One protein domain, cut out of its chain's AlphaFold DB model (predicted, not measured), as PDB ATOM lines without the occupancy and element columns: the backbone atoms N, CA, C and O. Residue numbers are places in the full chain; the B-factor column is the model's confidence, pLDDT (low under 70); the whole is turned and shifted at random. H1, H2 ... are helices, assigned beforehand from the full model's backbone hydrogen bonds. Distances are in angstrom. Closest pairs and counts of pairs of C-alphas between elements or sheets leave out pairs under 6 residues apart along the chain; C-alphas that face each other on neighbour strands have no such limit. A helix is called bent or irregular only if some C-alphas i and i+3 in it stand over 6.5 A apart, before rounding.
ATOM      1  N   SER A 152     190.958 178.851 180.175       77.19
ATOM      2  CA  SER A 152     192.322 178.350 179.964       77.19
ATOM      3  C   SER A 152     192.681 178.243 178.483       77.19
ATOM      4  O   SER A 152     193.778 178.648 178.098       77.19
ATOM      5  N   LEU A 153     191.749 177.762 177.655       77.69
ATOM      6  CA  LEU A 153     191.911 177.684 176.210       77.69
ATOM      7  C   LEU A 153     192.085 179.085 175.623       77.69
ATOM      8  O   LEU A 153     193.114 179.340 175.003       77.69
ATOM      9  N   ILE A 154     191.160 180.006 175.921       82.94
ATOM     10  CA  ILE A 154     191.210 181.403 175.452       82.94
ATOM     11  C   ILE A 154     192.579 182.024 175.757       82.94
ATOM     12  O   ILE A 154     193.255 182.551 174.874       82.94
ATOM     13  N   LYS A 155     193.039 181.908 177.009       86.12
ATOM     14  CA  LYS A 155     194.334 182.447 177.440       86.12
ATOM     15  C   LYS A 155     195.512 181.800 176.723       86.12
ATOM     16  O   LYS A 155     196.445 182.507 176.345       86.12
ATOM     17  N   SER A 156     195.493 180.479 176.546       84.88
ATOM     18  CA  SER A 156     196.576 179.756 175.875       84.88
ATOM     19  C   SER A 156     196.689 180.140 174.397       84.88
ATOM     20  O   SER A 156     197.793 180.442 173.939       84.88
ATOM     21  N   THR A 157     195.558 180.246 173.693       84.38
ATOM     22  CA  THR A 157     195.482 180.679 172.292       84.38
ATOM     23  C   THR A 157     195.993 182.106 172.145       84.38
ATOM     24  O   THR A 157     196.902 182.364 171.356       84.38
ATOM     25  N   LEU A 158     195.497 183.033 172.968       88.88
ATOM     26  CA  LEU A 158     195.929 184.429 172.912       88.88
ATOM     27  C   LEU A 158     197.400 184.599 173.298       88.88
ATOM     28  O   LEU A 158     198.095 185.396 172.685       88.88
ATOM     29  N   THR A 159     197.922 183.815 174.245       92.31
ATOM     30  CA  THR A 159     199.358 183.838 174.582       92.31
ATOM     31  C   THR A 159     200.216 183.324 173.423       92.31
ATOM     32  O   THR A 159     201.308 183.839 173.187       92.31
ATOM     33  N   ALA A 160     199.741 182.322 172.677       88.81
ATOM     34  CA  ALA A 160     200.452 181.815 171.507       88.81
ATOM     35  C   ALA A 160     200.537 182.861 170.382       88.81
ATOM     36  O   ALA A 160     201.557 182.931 169.697       88.81
ATOM     37  N   VAL A 161     199.498 183.686 170.222       90.44
ATOM     38  CA  VAL A 161     199.421 184.735 169.190       90.44
ATOM     39  C   VAL A 161     200.135 186.022 169.612       90.44
ATOM     40  O   VAL A 161     200.894 186.589 168.831       90.44
ATOM     41  N   LEU A 162     199.895 186.485 170.840       91.81
ATOM     42  CA  LEU A 162     200.378 187.773 171.355       91.81
ATOM     43  C   LEU A 162     201.779 187.690 171.975       91.81
ATOM     44  O   LEU A 162     202.407 188.719 172.201       91.81
ATOM     45  N   GLY A 163     202.271 186.482 172.254       93.25
ATOM     46  CA  GLY A 163     203.564 186.249 172.889       93.25
ATOM     47  C   GLY A 163     203.467 185.957 174.388       93.25
ATOM     48  O   GLY A 163     202.485 186.261 175.072       93.25
ATOM     49  N   GLN A 164     204.528 185.347 174.922       94.00
ATOM     50  CA  GLN A 164     204.603 184.923 176.327       94.00
ATOM     51  C   GLN A 164     204.613 186.105 177.305       94.00
ATOM     52  O   GLN A 164     204.163 185.978 178.443       94.00
ATOM     53  N   GLU A 165     205.071 187.275 176.864       94.56
ATOM     54  CA  GLU A 165     204.977 188.534 177.601       94.56
ATOM     55  C   GLU A 165     203.529 188.922 177.949       94.56
ATOM     56  O   GLU A 165     203.303 189.585 178.966       94.56
ATOM     57  N   CYS A 166     202.550 188.458 177.166       96.25
ATOM     58  CA  CYS A 166     201.136 188.754 177.363       96.25
ATOM     59  C   CYS A 166     200.403 187.762 178.269       96.25
ATOM     60  O   CYS A 166     199.280 188.055 178.672       96.25
ATOM     61  N   ALA A 167     201.035 186.662 178.697       92.31
ATOM     62  CA  ALA A 167     200.401 185.673 179.572       92.31
ATOM     63  C   ALA A 167     199.871 186.296 180.881       92.31
ATOM     64  O   ALA A 167     198.707 186.129 181.240       92.31
ATOM     65  N   ALA A 168     200.697 187.089 181.574       92.25
ATOM     66  CA  ALA A 168     200.305 187.714 182.840       92.25
ATOM     67  C   ALA A 168     199.255 188.841 182.682       92.25
ATOM     68  O   ALA A 168     198.354 188.943 183.519       92.25
ATOM     69  N   PRO A 169     199.324 189.722 181.663       95.12
ATOM     70  CA  PRO A 169     198.213 190.611 181.316       95.12
ATOM     71  C   PRO A 169     196.905 189.880 180.993       95.12
ATOM     72  O   PRO A 169     195.878 190.232 181.573       95.12
ATOM     73  N   LEU A 170     196.946 188.837 180.158       91.50
ATOM     74  CA  LEU A 170     195.782 188.015 179.812       91.50
ATOM     75  C   LEU A 170     195.174 187.353 181.049       91.50
ATOM     76  O   LEU A 170     193.957 187.343 181.208       91.50
ATOM     77  N   ASP A 171     196.001 186.871 181.978       90.38
ATOM     78  CA  ASP A 171     195.524 186.292 183.233       90.38
ATOM     79  C   ASP A 171     194.750 187.278 184.109       90.38
ATOM     80  O   ASP A 171     193.785 186.890 184.772       90.38
ATOM     81  N   ARG A 172     195.171 188.547 184.102       90.81
ATOM     82  CA  ARG A 172     194.524 189.624 184.860       90.81
ATOM     83  C   ARG A 172     193.264 190.150 184.180       90.81
ATOM     84  O   ARG A 172     192.335 190.527 184.889       90.81
ATOM     85  N   ALA A 173     193.253 190.208 182.850       91.06
ATOM     86  CA  ALA A 173     192.142 190.734 182.063       91.06
ATOM     87  C   ALA A 173     191.018 189.699 181.889       91.06
ATOM     88  O   ALA A 173     189.858 189.976 182.180       91.06
ATOM     89  N   LEU A 174     191.366 188.478 181.484       88.50
ATOM     90  CA  LEU A 174     190.421 187.426 181.105       88.50
ATOM     91  C   LEU A 174     190.051 186.566 182.315       88.50
ATOM     92  O   LEU A 174     190.415 185.394 182.432       88.50
ATOM     93  N   THR A 175     189.361 187.173 183.272       86.75
ATOM     94  CA  THR A 175     188.832 186.447 184.432       86.75
ATOM     95  C   THR A 175     187.642 185.568 184.031       86.75
ATOM     96  O   THR A 175     186.998 185.800 183.009       86.75
ATOM     97  N   SER A 176     187.280 184.581 184.854       79.62
ATOM     98  CA  SER A 176     186.055 183.800 184.620       79.62
ATOM     99  C   SER A 176     184.798 184.680 184.608       79.62
ATOM    100  O   SER A 176     183.854 184.381 183.889       79.62
ATOM    101  N   SER A 177     184.792 185.783 185.368       81.38
ATOM    102  CA  SER A 177     183.709 186.771 185.350       81.38
ATOM    103  C   SER A 177     183.625 187.507 184.017       81.38
ATOM    104  O   SER A 177     182.527 187.685 183.509       81.38
ATOM    105  N   PHE A 178     184.765 187.877 183.431       85.06
ATOM    106  CA  PHE A 178     184.810 188.464 182.093       85.06
ATOM    107  C   PHE A 178     184.266 187.488 181.042       85.06
ATOM    108  O   PHE A 178     183.364 187.846 180.296       85.06
ATOM    109  N   VAL A 179     184.751 186.240 181.027       79.94
ATOM    110  CA  VAL A 179     184.301 185.234 180.047       79.94
ATOM    111  C   VAL A 179     182.801 184.979 180.180       79.94
ATOM    112  O   VAL A 179     182.086 184.961 179.187       79.94
ATOM    113  N   LYS A 180     182.305 184.874 181.416       79.62
ATOM    114  CA  LYS A 180     180.873 184.765 181.696       79.62
ATOM    115  C   LYS A 180     180.084 185.953 181.135       79.62
ATOM    116  O   LYS A 180     179.025 185.760 180.558       79.62
ATOM    117  N   CYS A 181     180.607 187.164 181.288       82.19
ATOM    118  CA  CYS A 181     179.974 188.384 180.805       82.19
ATOM    119  C   CYS A 181     179.897 188.477 179.278       82.19
ATOM    120  O   CYS A 181     178.880 188.923 178.764       82.19
ATOM    121  N   VAL A 182     180.936 188.037 178.567       78.62
ATOM    122  CA  VAL A 182     180.944 187.989 177.092       78.62
ATOM    123  C   VAL A 182     179.891 187.019 176.559       78.62
ATOM    124  O   VAL A 182     179.337 187.230 175.495       78.62
ATOM    125  N   VAL A 183     179.596 185.954 177.296       72.19
ATOM    126  CA  VAL A 183     178.678 184.910 176.827       72.19
ATOM    127  C   VAL A 183     177.246 185.219 177.220       72.19
ATOM    128  O   VAL A 183     176.333 185.128 176.408       72.19
ATOM    129  N   GLU A 184     177.032 185.511 178.499       67.88
ATOM    130  CA  GLU A 184     175.690 185.539 179.072       67.88
ATOM    131  C   GLU A 184     175.008 186.902 178.919       67.88
ATOM    132  O   GLU A 184     173.787 186.977 179.048       67.88
ATOM    133  N   ASP A 185     175.761 187.980 178.666       66.12
ATOM    134  CA  ASP A 185     175.244 189.356 178.685       66.12
ATOM    135  C   ASP A 185     175.510 190.115 177.375       66.12
ATOM    136  O   ASP A 185     175.816 191.311 177.361       66.12
ATOM    137  N   ASN A 186     175.349 189.412 176.248       64.81
ATOM    138  CA  ASN A 186     175.483 189.991 174.911       64.81
ATOM    139  C   ASN A 186     174.455 191.085 174.617       64.81
ATOM    140  O   ASN A 186     174.730 191.937 173.794       64.81
ATOM    141  N   ALA A 187     173.308 191.144 175.297       66.00
ATOM    142  CA  ALA A 187     172.265 192.124 174.978       66.00
ATOM    143  C   ALA A 187     172.693 193.589 175.208       66.00
ATOM    144  O   ALA A 187     172.217 194.490 174.523       66.00
ATOM    145  N   ALA A 188     173.568 193.853 176.183       63.88
ATOM    146  CA  ALA A 188     174.057 195.210 176.443       63.88
ATOM    147  C   ALA A 188     175.220 195.606 175.515       63.88
ATOM    148  O   ALA A 188     175.384 196.786 175.217       63.88
ATOM    149  N   LEU A 189     175.994 194.618 175.062       68.44
ATOM    150  CA  LEU A 189     176.998 194.740 174.003       68.44
ATOM    151  C   LEU A 189     176.342 194.969 172.642       68.44
ATOM    152  O   LEU A 189     176.689 195.910 171.949       68.44
ATOM    153  N   ASP A 190     175.331 194.168 172.329       69.94
ATOM    154  CA  ASP A 190     174.483 194.269 171.145       69.94
ATOM    155  C   ASP A 190     173.816 195.647 171.080       69.94
ATOM    156  O   ASP A 190     173.808 196.293 170.040       69.94
ATOM    157  N   ALA A 191     173.360 196.171 172.222       69.31
ATOM    158  CA  ALA A 191     172.872 197.544 172.305       69.31
ATOM    159  C   ALA A 191     173.969 198.606 172.101       69.31
ATOM    160  O   ALA A 191     173.648 199.723 171.732       69.31
ATOM    161  N   LEU A 192     175.247 198.328 172.365       70.00
ATOM    162  CA  LEU A 192     176.329 199.268 172.046       70.00
ATOM    163  C   LEU A 192     176.748 199.183 170.573       70.00
ATOM    164  O   LEU A 192     177.139 200.196 170.005       70.00
ATOM    165  N   GLU A 193     176.684 197.992 169.983       68.06
ATOM    166  CA  GLU A 193     177.171 197.712 168.632       68.06
ATOM    167  C   GLU A 193     176.125 198.012 167.553       68.06
ATOM    168  O   GLU A 193     176.442 198.615 166.533       68.06
ATOM    169  N   ASN A 194     174.867 197.634 167.787       69.88
ATOM    170  CA  ASN A 194     173.815 197.640 166.767       69.88
ATOM    171  C   ASN A 194     172.786 198.768 166.936       69.88
ATOM    172  O   ASN A 194     171.829 198.865 166.166       69.88
ATOM    173  N   ASP A 195     172.950 199.617 167.947       76.00
ATOM    174  CA  ASP A 195     171.988 200.652 168.312       76.00
ATOM    175  C   ASP A 195     172.723 201.967 168.580       76.00
ATOM    176  O   ASP A 195     173.066 202.311 169.710       76.00
ATOM    177  N   GLU A 196     172.949 202.713 167.497       68.94
ATOM    178  CA  GLU A 196     173.643 204.012 167.475       68.94
ATOM    179  C   GLU A 196     173.024 205.026 168.464       68.94
ATOM    180  O   GLU A 196     173.709 205.886 169.024       68.94
ATOM    181  N   ASP A 197     171.735 204.862 168.785       72.25
ATOM    182  CA  ASP A 197     170.999 205.702 169.730       72.25
ATOM    183  C   ASP A 197     171.126 205.247 171.195       72.25
ATOM    184  O   ASP A 197     170.571 205.888 172.100       72.25
ATOM    185  N   ALA A 198     171.799 204.132 171.493       74.38
ATOM    186  CA  ALA A 198     171.795 203.545 172.832       74.38
ATOM    187  C   ALA A 198     172.420 204.455 173.892       74.38
ATOM    188  O   ALA A 198     171.904 204.552 175.012       74.38
ATOM    189  N   ILE A 199     173.477 205.184 173.527       73.69
ATOM    190  CA  ILE A 199     174.114 206.183 174.396       73.69
ATOM    191  C   ILE A 199     173.313 207.491 174.484       73.69
ATOM    192  O   ILE A 199     173.453 208.229 175.462       73.69
ATOM    193  N   MET A 200     172.442 207.765 173.505       72.25
ATOM    194  CA  MET A 200     171.595 208.962 173.457       72.25
ATOM    195  C   MET A 200     170.251 208.761 174.171       72.25
ATOM    196  O   MET A 200     169.628 209.721 174.631       72.25
ATOM    197  N   ASN A 201     169.795 207.515 174.313       81.12
ATOM    198  CA  ASN A 201     168.550 207.177 174.987       81.12
ATOM    199  C   ASN A 201     168.760 207.023 176.508       81.12
ATOM    200  O   ASN A 201     169.421 206.080 176.937       81.12
ATOM    201  N   PRO A 202     168.114 207.837 177.367       76.81
ATOM    202  CA  PRO A 202     168.338 207.793 178.817       76.81
ATOM    203  C   PRO A 202     168.044 206.439 179.481       76.81
ATOM    204  O   PRO A 202     168.667 206.093 180.485       76.81
ATOM    205  N   THR A 203     167.091 205.669 178.943       79.62
ATOM    206  CA  THR A 203     166.726 204.354 179.497       79.62
ATOM    207  C   THR A 203     167.783 203.312 179.148       79.62
ATOM    208  O   THR A 203     168.224 202.571 180.024       79.62
ATOM    209  N   LYS A 204     168.226 203.288 177.884       83.38
ATOM    210  CA  LYS A 204     169.292 202.386 177.421       83.38
ATOM    211  C   LYS A 204     170.625 202.746 178.078       83.38
ATOM    212  O   LYS A 204     171.282 201.867 178.629       83.38
ATOM    213  N   LEU A 205     170.934 204.039 178.168       84.31
ATOM    214  CA  LEU A 205     172.104 204.554 178.870       84.31
ATOM    215  C   LEU A 205     172.128 204.104 180.335       84.31
ATOM    216  O   LEU A 205     173.146 203.615 180.806       84.31
ATOM    217  N   SER A 206     171.009 204.180 181.063       84.88
ATOM    218  CA  SER A 206     170.961 203.675 182.442       84.88
ATOM    219  C   SER A 206     171.251 202.173 182.535       84.88
ATOM    220  O   SER A 206     171.890 201.742 183.498       84.88
ATOM    221  N   ASN A 207     170.793 201.372 181.569       85.06
ATOM    222  CA  ASN A 207     171.079 199.938 181.531       85.06
ATOM    223  C   ASN A 207     172.567 199.691 181.266       85.06
ATOM    224  O   ASN A 207     173.189 198.964 182.029       85.06
ATOM    225  N   ILE A 208     173.150 200.370 180.276       85.75
ATOM    226  CA  ILE A 208     174.583 200.309 179.950       85.75
ATOM    227  C   ILE A 208     175.429 200.705 181.167       85.75
ATOM    228  O   ILE A 208     176.288 199.952 181.619       85.75
ATOM    229  N   CYS A 209     175.137 201.857 181.770       87.06
ATOM    230  CA  CYS A 209     175.942 202.414 182.853       87.06
ATOM    231  C   CYS A 209     175.845 201.642 184.173       87.06
ATOM    232  O   CYS A 209     176.720 201.773 185.031       87.06
ATOM    233  N   SER A 210     174.778 200.862 184.365       85.44
ATOM    234  CA  SER A 210     174.610 199.990 185.532       85.44
ATOM    235  C   SER A 210     174.999 198.534 185.261       85.44
ATOM    236  O   SER A 210     175.027 197.727 186.198       85.44
ATOM    237  N   ASN A 211     175.340 198.199 184.013       85.50
ATOM    238  CA  ASN A 211     175.730 196.859 183.623       85.50
ATOM    239  C   ASN A 211     177.157 196.552 184.117       85.50
ATOM    240  O   ASN A 211     178.143 197.186 183.734       85.50
ATOM    241  N   LYS A 212     177.273 195.543 184.989       85.38
ATOM    242  CA  LYS A 212     178.564 195.113 185.544       85.38
ATOM    243  C   LYS A 212     179.470 194.469 184.496       85.38
ATOM    244  O   LYS A 212     180.684 194.601 184.609       85.38
ATOM    245  N   CYS A 213     178.895 193.793 183.509       85.31
ATOM    246  CA  CYS A 213     179.630 193.129 182.448       85.31
ATOM    247  C   CYS A 213     180.352 194.114 181.536       85.31
ATOM    248  O   CYS A 213     181.536 193.914 181.275       85.31
ATOM    249  N   ILE A 214     179.723 195.241 181.196       84.00
ATOM    250  CA  ILE A 214     180.396 196.330 180.468       84.00
ATOM    251  C   ILE A 214     181.610 196.842 181.255       84.00
ATOM    252  O   ILE A 214     182.687 197.039 180.695       84.00
ATOM    253  N   GLY A 215     181.480 196.986 182.578       84.69
ATOM    254  CA  GLY A 215     182.596 197.382 183.437       84.69
ATOM    255  C   GLY A 215     183.751 196.384 183.457       84.69
ATOM    256  O   GLY A 215     184.909 196.791 183.368       84.69
ATOM    257  N   GLU A 216     183.459 195.086 183.546       85.44
ATOM    258  CA  GLU A 216     184.491 194.042 183.488       85.44
ATOM    259  C   GLU A 216     185.171 193.988 182.111       85.44
ATOM    260  O   GLU A 216     186.389 193.824 182.042       85.44
ATOM    261  N   MET A 217     184.423 194.194 181.022       84.81
ATOM    262  CA  MET A 217     184.980 194.249 179.666       84.81
ATOM    263  C   MET A 217     185.902 195.446 179.477       84.81
ATOM    264  O   MET A 217     187.049 195.279 179.074       84.81
ATOM    265  N   PHE A 218     185.452 196.643 179.847       87.62
ATOM    266  CA  PHE A 218     186.259 197.861 179.752       87.62
ATOM    267  C   PHE A 218     187.530 197.763 180.592       87.62
ATOM    268  O   PHE A 218     188.606 198.172 180.160       87.62
ATOM    269  N   ARG A 219     187.437 197.157 181.777       87.94
ATOM    270  CA  ARG A 219     188.605 196.877 182.607       87.94
ATOM    271  C   ARG A 219     189.569 195.897 181.936       87.94
ATOM    272  O   ARG A 219     190.779 196.107 182.002       87.94
ATOM    273  N   ALA A 220     189.066 194.827 181.324       89.50
ATOM    274  CA  ALA A 220     189.902 193.869 180.605       89.50
ATOM    275  C   ALA A 220     190.626 194.540 179.426       89.50
ATOM    276  O   ALA A 220     191.844 194.400 179.302       89.50
ATOM    277  N   VAL A 221     189.901 195.331 178.629       90.25
ATOM    278  CA  VAL A 221     190.446 196.096 177.500       90.25
ATOM    279  C   VAL A 221     191.502 197.101 177.965       90.25
ATOM    280  O   VAL A 221     192.577 197.159 177.368       90.25
ATOM    281  N   ASP A 222     191.272 197.837 179.059       88.62
ATOM    282  CA  ASP A 222     192.268 198.767 179.612       88.62
ATOM    283  C   ASP A 222     193.561 198.055 180.032       88.62
ATOM    284  O   ASP A 222     194.664 198.485 179.676       88.62
ATOM    285  N   ILE A 223     193.443 196.927 180.743       90.19
ATOM    286  CA  ILE A 223     194.600 196.125 181.161       90.19
ATOM    287  C   ILE A 223     195.407 195.697 179.935       90.19
ATOM    288  O   ILE A 223     196.626 195.843 179.933       90.19
ATOM    289  N   LEU A 224     194.744 195.185 178.898       92.00
ATOM    290  CA  LEU A 224     195.410 194.666 177.706       92.00
ATOM    291  C   LEU A 224     196.026 195.782 176.863       92.00
ATOM    292  O   LEU A 224     197.170 195.662 176.424       92.00
ATOM    293  N   ASN A 225     195.314 196.892 176.682       90.25
ATOM    294  CA  ASN A 225     195.802 198.041 175.931       90.25
ATOM    295  C   ASN A 225     196.988 198.720 176.638       90.25
ATOM    296  O   ASN A 225     198.005 199.002 176.006       90.25
ATOM    297  N   SER A 226     196.907 198.926 177.957       89.44
ATOM    298  CA  SER A 226     197.984 199.558 178.736       89.44
ATOM    299  C   SER A 226     199.261 198.714 178.808       89.44
ATOM    300  O   SER A 226     200.350 199.265 178.987       89.44
ATOM    301  N   THR A 227     199.164 197.392 178.630       92.88
ATOM    302  CA  THR A 227     200.326 196.494 178.558       92.88
ATOM    303  C   THR A 227     200.801 196.205 177.135       92.88
ATOM    304  O   THR A 227     201.753 195.448 176.977       92.88
ATOM    305  N   GLY A 228     200.155 196.761 176.103       93.38
ATOM    306  CA  GLY A 228     200.483 196.480 174.699       93.38
ATOM    307  C   GLY A 228     200.053 195.091 174.205       93.38
ATOM    308  O   GLY A 228     200.508 194.655 173.155       93.38
ATOM    309  N   CYS A 229     199.167 194.410 174.935       94.56
ATOM    310  CA  CYS A 229     198.634 193.076 174.624       94.56
ATOM    311  C   CYS A 229     197.233 193.128 173.994       94.56
ATOM    312  O   CYS A 229     196.503 192.143 174.023       94.56
ATOM    313  N   GLY A 230     196.831 194.294 173.488       89.44
ATOM    314  CA  GLY A 230     195.522 194.519 172.875       89.44
ATOM    315  C   GLY A 230     195.512 194.456 171.347       89.44
ATOM    316  O   GLY A 230     194.463 194.632 170.743       89.44
ATOM    317  N   THR A 231     196.665 194.255 170.704       90.75
ATOM    318  CA  THR A 231     196.784 194.281 169.241       90.75
ATOM    319  C   THR A 231     197.044 192.883 168.710       90.75
ATOM    320  O   THR A 231     198.061 192.272 169.026       90.75
ATOM    321  N   VAL A 232     196.135 192.403 167.868       87.56
ATOM    322  CA  VAL A 232     196.244 191.107 167.200       87.56
ATOM    323  C   VAL A 232     196.797 191.303 165.783       87.56
ATOM    324  O   VAL A 232     196.349 192.214 165.085       87.56
ATOM    325  N   PRO A 233     197.742 190.471 165.313       88.50
ATOM    326  CA  PRO A 233     198.146 190.469 163.910       88.50
ATOM    327  C   PRO A 233     196.978 190.076 162.994       88.50
ATOM    328  O   PRO A 233     196.345 189.048 163.214       88.50
ATOM    329  N   GLU A 234     196.754 190.815 161.908       88.38
ATOM    330  CA  GLU A 234     195.688 190.527 160.928       88.38
ATOM    331  C   GLU A 234     195.775 189.096 160.364       88.38
ATOM    332  O   GLU A 234     194.770 188.413 160.184       88.38
ATOM    333  N   SER A 235     196.996 188.581 160.187       88.06
ATOM    334  CA  SER A 235     197.224 187.196 159.767       88.06
ATOM    335  C   SER A 235     196.732 186.155 160.775       88.06
ATOM    336  O   SER A 235     196.475 185.025 160.380       88.06
ATOM    337  N   ALA A 236     196.667 186.490 162.063       85.12
ATOM    338  CA  ALA A 236     196.145 185.593 163.089       85.12
ATOM    339  C   ALA A 236     194.612 185.568 163.071       85.12
ATOM    340  O   ALA A 236     194.042 184.501 163.249       85.12
ATOM    341  N   ILE A 237     193.968 186.704 162.776       84.25
ATOM    342  CA  ILE A 237     192.509 186.799 162.596       84.25
ATOM    343  C   ILE A 237     192.082 185.971 161.376       84.25
ATOM    344  O   ILE A 237     191.220 185.109 161.476       84.25
ATOM    345  N   ALA A 238     192.761 186.147 160.237       79.56
ATOM    346  CA  ALA A 238     192.454 185.416 159.003       79.56
ATOM    347  C   ALA A 238     192.680 183.890 159.089       79.56
ATOM    348  O   ALA A 238     192.274 183.161 158.190       79.56
ATOM    349  N   ASN A 239     193.372 183.413 160.127       80.38
ATOM    350  CA  ASN A 239     193.648 181.995 160.362       80.38
ATOM    351  C   ASN A 239     193.157 181.572 161.754       80.38
ATOM    352  O   ASN A 239     193.864 180.838 162.447       80.38
ATOM    353  N   ASP A 240     191.988 182.059 162.174       77.81
ATOM    354  CA  ASP A 240     191.370 181.708 163.450       77.81
ATOM    355  C   ASP A 240     190.283 180.631 163.291       77.81
ATOM    356  O   ASP A 240     189.100 180.952 163.210       77.81
ATOM    357  N   PRO A 241     190.637 179.334 163.296       69.69
ATOM    358  CA  PRO A 241     189.646 178.263 163.208       69.69
ATOM    359  C   PRO A 241     188.777 178.143 164.469       69.69
ATOM    360  O   PRO A 241     187.893 177.295 164.515       69.69
ATOM    361  N   THR A 242     189.067 178.914 165.524       70.31
ATOM    362  CA  THR A 242     188.383 178.814 166.820       70.31
ATOM    363  C   THR A 242     187.417 179.962 167.099       70.31
ATOM    364  O   THR A 242     186.720 179.906 168.108       70.31
ATOM    365  N   GLY A 243     187.431 181.027 166.291       75.75
ATOM    366  CA  GLY A 243     186.709 182.279 166.555       75.75
ATOM    367  C   GLY A 243     187.179 183.050 167.804       75.75
ATOM    368  O   GLY A 243     186.645 184.110 168.124       75.75
ATOM    369  N   ILE A 244     188.176 182.543 168.545       80.06
ATOM    370  CA  ILE A 244     188.679 183.154 169.786       80.06
ATOM    371  C   ILE A 244     189.447 184.445 169.496       80.06
ATOM    372  O   ILE A 244     189.336 185.415 170.243       80.06
ATOM    373  N   ILE A 245     190.276 184.439 168.456       82.25
ATOM    374  CA  ILE A 245     191.101 185.572 168.040       82.25
ATOM    375  C   ILE A 245     190.206 186.661 167.443       82.25
ATOM    376  O   ILE A 245     190.385 187.831 167.780       82.25
ATOM    377  N   GLU A 246     189.235 186.284 166.612       79.88
ATOM    378  CA  GLU A 246     188.232 187.195 166.056       79.88
ATOM    379  C   GLU A 246     187.364 187.813 167.159       79.88
ATOM    380  O   GLU A 246     187.278 189.038 167.260       79.88
ATOM    381  N   GLY A 247     186.816 187.000 168.068       80.31
ATOM    382  CA  GLY A 247     186.040 187.497 169.206       80.31
ATOM    383  C   GLY A 247     186.862 188.401 170.131       80.31
ATOM    384  O   GLY A 247     186.392 189.449 170.572       80.31
ATOM    385  N   PHE A 248     188.127 188.055 170.390       85.25
ATOM    386  CA  PHE A 248     189.036 188.920 171.144       85.25
ATOM    387  C   PHE A 248     189.294 190.249 170.427       85.25
ATOM    388  O   PHE A 248     189.302 191.294 171.076       85.25
ATOM    389  N   PHE A 249     189.491 190.222 169.108       83.81
ATOM    390  CA  PHE A 249     189.641 191.431 168.306       83.81
ATOM    391  C   PHE A 249     188.394 192.319 168.410       83.81
ATOM    392  O   PHE A 249     188.541 193.502 168.712       83.81
ATOM    393  N   GLY A 250     187.192 191.746 168.289       81.56
ATOM    394  CA  GLY A 250     185.925 192.459 168.487       81.56
ATOM    395  C   GLY A 250     185.836 193.154 169.846       81.56
ATOM    396  O   GLY A 250     185.564 194.349 169.928       81.56
ATOM    397  N   ILE A 251     186.194 192.452 170.923       83.50
ATOM    398  CA  ILE A 251     186.223 193.038 172.271       83.50
ATOM    399  C   ILE A 251     187.258 194.166 172.372       83.50
ATOM    400  O   ILE A 251     187.015 195.173 173.036       83.50
ATOM    401  N   MET A 252     188.414 194.032 171.721       85.06
ATOM    402  CA  MET A 252     189.437 195.077 171.730       85.06
ATOM    403  C   MET A 252     189.003 196.343 170.979       85.06
ATOM    404  O   MET A 252     189.470 197.422 171.349       85.06
ATOM    405  N   MET A 253     188.084 196.249 170.010       81.31
ATOM    406  CA  MET A 253     187.489 197.421 169.349       81.31
ATOM    407  C   MET A 253     186.653 198.279 170.310       81.31
ATOM    408  O   MET A 253     186.542 199.487 170.117       81.31
ATOM    409  N   LEU A 254     186.156 197.713 171.421       80.69
ATOM    410  CA  LEU A 254     185.449 198.490 172.451       80.69
ATOM    411  C   LEU A 254     186.299 199.619 173.031       80.69
ATOM    412  O   LEU A 254     185.746 200.581 173.561       80.69
ATOM    413  N   LYS A 255     187.632 199.518 172.936       83.94
ATOM    414  CA  LYS A 255     188.569 200.554 173.374       83.94
ATOM    415  C   LYS A 255     188.186 201.939 172.856       83.94
ATOM    416  O   LYS A 255     188.270 202.900 173.620       83.94
ATOM    417  N   ASP A 256     187.762 202.027 171.602       80.31
ATOM    418  CA  ASP A 256     187.468 203.304 170.956       80.31
ATOM    419  C   ASP A 256     186.173 203.920 171.524       80.31
ATOM    420  O   ASP A 256     186.062 205.132 171.690       80.31
ATOM    421  N   TYR A 257     185.249 203.080 172.000       78.25
ATOM    422  CA  TYR A 257     184.004 203.497 172.650       78.25
ATOM    423  C   TYR A 257     184.148 203.771 174.153       78.25
ATOM    424  O   TYR A 257     183.308 204.457 174.742       78.25
ATOM    425  N   MET A 258     185.203 203.269 174.809       83.19
ATOM    426  CA  MET A 258     185.372 203.379 176.266       83.19
ATOM    427  C   MET A 258     185.362 204.827 176.763       83.19
ATOM    428  O   MET A 258     184.825 205.105 177.839       83.19
ATOM    429  N   GLY A 259     185.953 205.747 175.997       83.31
ATOM    430  CA  GLY A 259     185.975 207.169 176.327       83.31
ATOM    431  C   GLY A 259     184.572 207.782 176.300       83.31
ATOM    432  O   GLY A 259     184.126 208.345 177.304       83.31
ATOM    433  N   ALA A 260     183.860 207.603 175.186       84.31
ATOM    434  CA  ALA A 260     182.513 208.129 174.982       84.31
ATOM    435  C   ALA A 260     181.496 207.517 175.961       84.31
ATOM    436  O   ALA A 260     180.755 208.249 176.618       84.31
ATOM    437  N   VAL A 261     181.503 206.194 176.151       85.19
ATOM    438  CA  VAL A 261     180.630 205.512 177.124       85.19
ATOM    439  C   VAL A 261     180.991 205.914 178.555       85.19
ATOM    440  O   VAL A 261     180.112 206.165 179.381       85.19
ATOM    441  N   GLY A 262     182.284 206.045 178.861       87.75
ATOM    442  CA  GLY A 262     182.760 206.515 180.158       87.75
ATOM    443  C   GLY A 262     182.261 207.921 180.503       87.75
ATOM    444  O   GLY A 262     181.796 208.151 181.629       87.75
ATOM    445  N   LEU A 263     182.309 208.836 179.528       88.88
ATOM    446  CA  LEU A 263     181.732 210.175 179.611       88.88
ATOM    447  C   LEU A 263     180.213 210.107 179.761       88.88
ATOM    448  O   LEU A 263     179.677 210.690 180.701       88.88
ATOM    449  N   ALA A 264     179.526 209.353 178.904       89.56
ATOM    450  CA  ALA A 264     178.074 209.231 178.925       89.56
ATOM    451  C   ALA A 264     177.567 208.725 180.287       89.56
ATOM    452  O   ALA A 264     176.597 209.258 180.826       89.56
ATOM    453  N   CYS A 265     178.281 207.774 180.893       90.94
ATOM    454  CA  CYS A 265     177.966 207.201 182.199       90.94
ATOM    455  C   CYS A 265     178.440 208.016 183.405       90.94
ATOM    456  O   CYS A 265     178.130 207.659 184.546       90.94
ATOM    457  N   THR A 266     179.193 209.095 183.195       91.06
ATOM    458  CA  THR A 266     179.560 210.017 184.273       91.06
ATOM    459  C   THR A 266     178.306 210.721 184.789       91.06
ATOM    460  O   THR A 266     177.395 211.001 184.016       91.06
TER     461      THR A 266
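Overview. This is residues 152 to 266 of the 385 residues of an uncharacterized protein of Salpingoeca rosetta (strain ATCC 50818 / BSB-021) (UniProt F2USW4). Two helices, the long kinked H8 and H6, cross near the middle of an elongated, all-helix domain. H1, H2 and the short H7 lie toward one end of its long axis and H4 and H5 toward the other, while H3 packs on H6. The printed part has 115 residues with eight named helices, H1 to H8 in chain order, and no named strand. It is compact, with a radius of gyration of the C-alphas of 14.3 A, and spans 42 by 25 by 23 A.

Along the chain. H8, residues 244 to 264, is the longest helix, 29.6 A from C-alpha 244 at (188.679, 183.154, 169.786) to C-alpha 264 at (178.074, 209.231, 178.925). It has a kink of 52 degrees near residue 258 and is only just irregular: C-alphas 256 and 259 are 6.8 A apart. H6, residues 212 to 226, is 21.1 A long. H1, residues 152 to 162, begins at (192.322, 178.350, 179.964) and is 15.1 A long. H2, residues 164 to 173, is 14.9 A long and irregular, with C-alphas 165 and 168 7.1 A apart. H3 is residues 176 to 184, H4 residues 186 to 193, H5 residues 202 to 210 and H7 residues 234 to 237.

Arrangement. H6 and H8 are the hub, touching three other helices each. Residues 217 to 222 of H6 touch residues 251 to 258 of H8, about perpendicular at 76 degrees; the closest C-alphas, of Val 221 and Met 252, are 5.9 A apart. H8 touches H1 with residues 244 to 245 alone, about perpendicular at 86 degrees, closest at C-alphas Ile 154 and Ile 244, 6.4 A. H8 touches H7 with residues 245 to 249 alone, closest at C-alphas Ile 237 and Glu 246, 5.5 A. H6 touches H2 with residues 219 to 224 alone, at a shallow tilt of 25 degrees, opposite ways; C-alphas Ala 173 and Ala 220 come closest, 4.1 A. H3 touches H6 at a steep tilt of 59 degrees, opposite ways, closest at C-alphas Cys 181 and Cys 213, 5.0 A. H1 touches H2, closest at C-alphas Thr 159 and Ala 167, 5.4 A. H4 and H5 only just touch, with 3 pairs of C-alphas within 8 A, the closest those of Ala 188 and Ile 208, 6.2 A. H4 and H8 are near each other; H1 and H5 are apart. Every O i to N i+4 pair is within hydrogen-bond range in H1, H3, H4, H5 and H6, but 4 of 6 in H2 and 11 of 17 in H8; H7 is too short for such a pair.

Size, cuts and confidence. The two C-alphas farthest apart, of Gln 164 and Pro 202, are 42.9 A apart. The printed part has no cut and no long link; the link from H4 to H5 has 8 residues. Mean pLDDT of the printed part is 83.2; it is under 70 at residues 184 to 191, 193 to 194, 196 and 241.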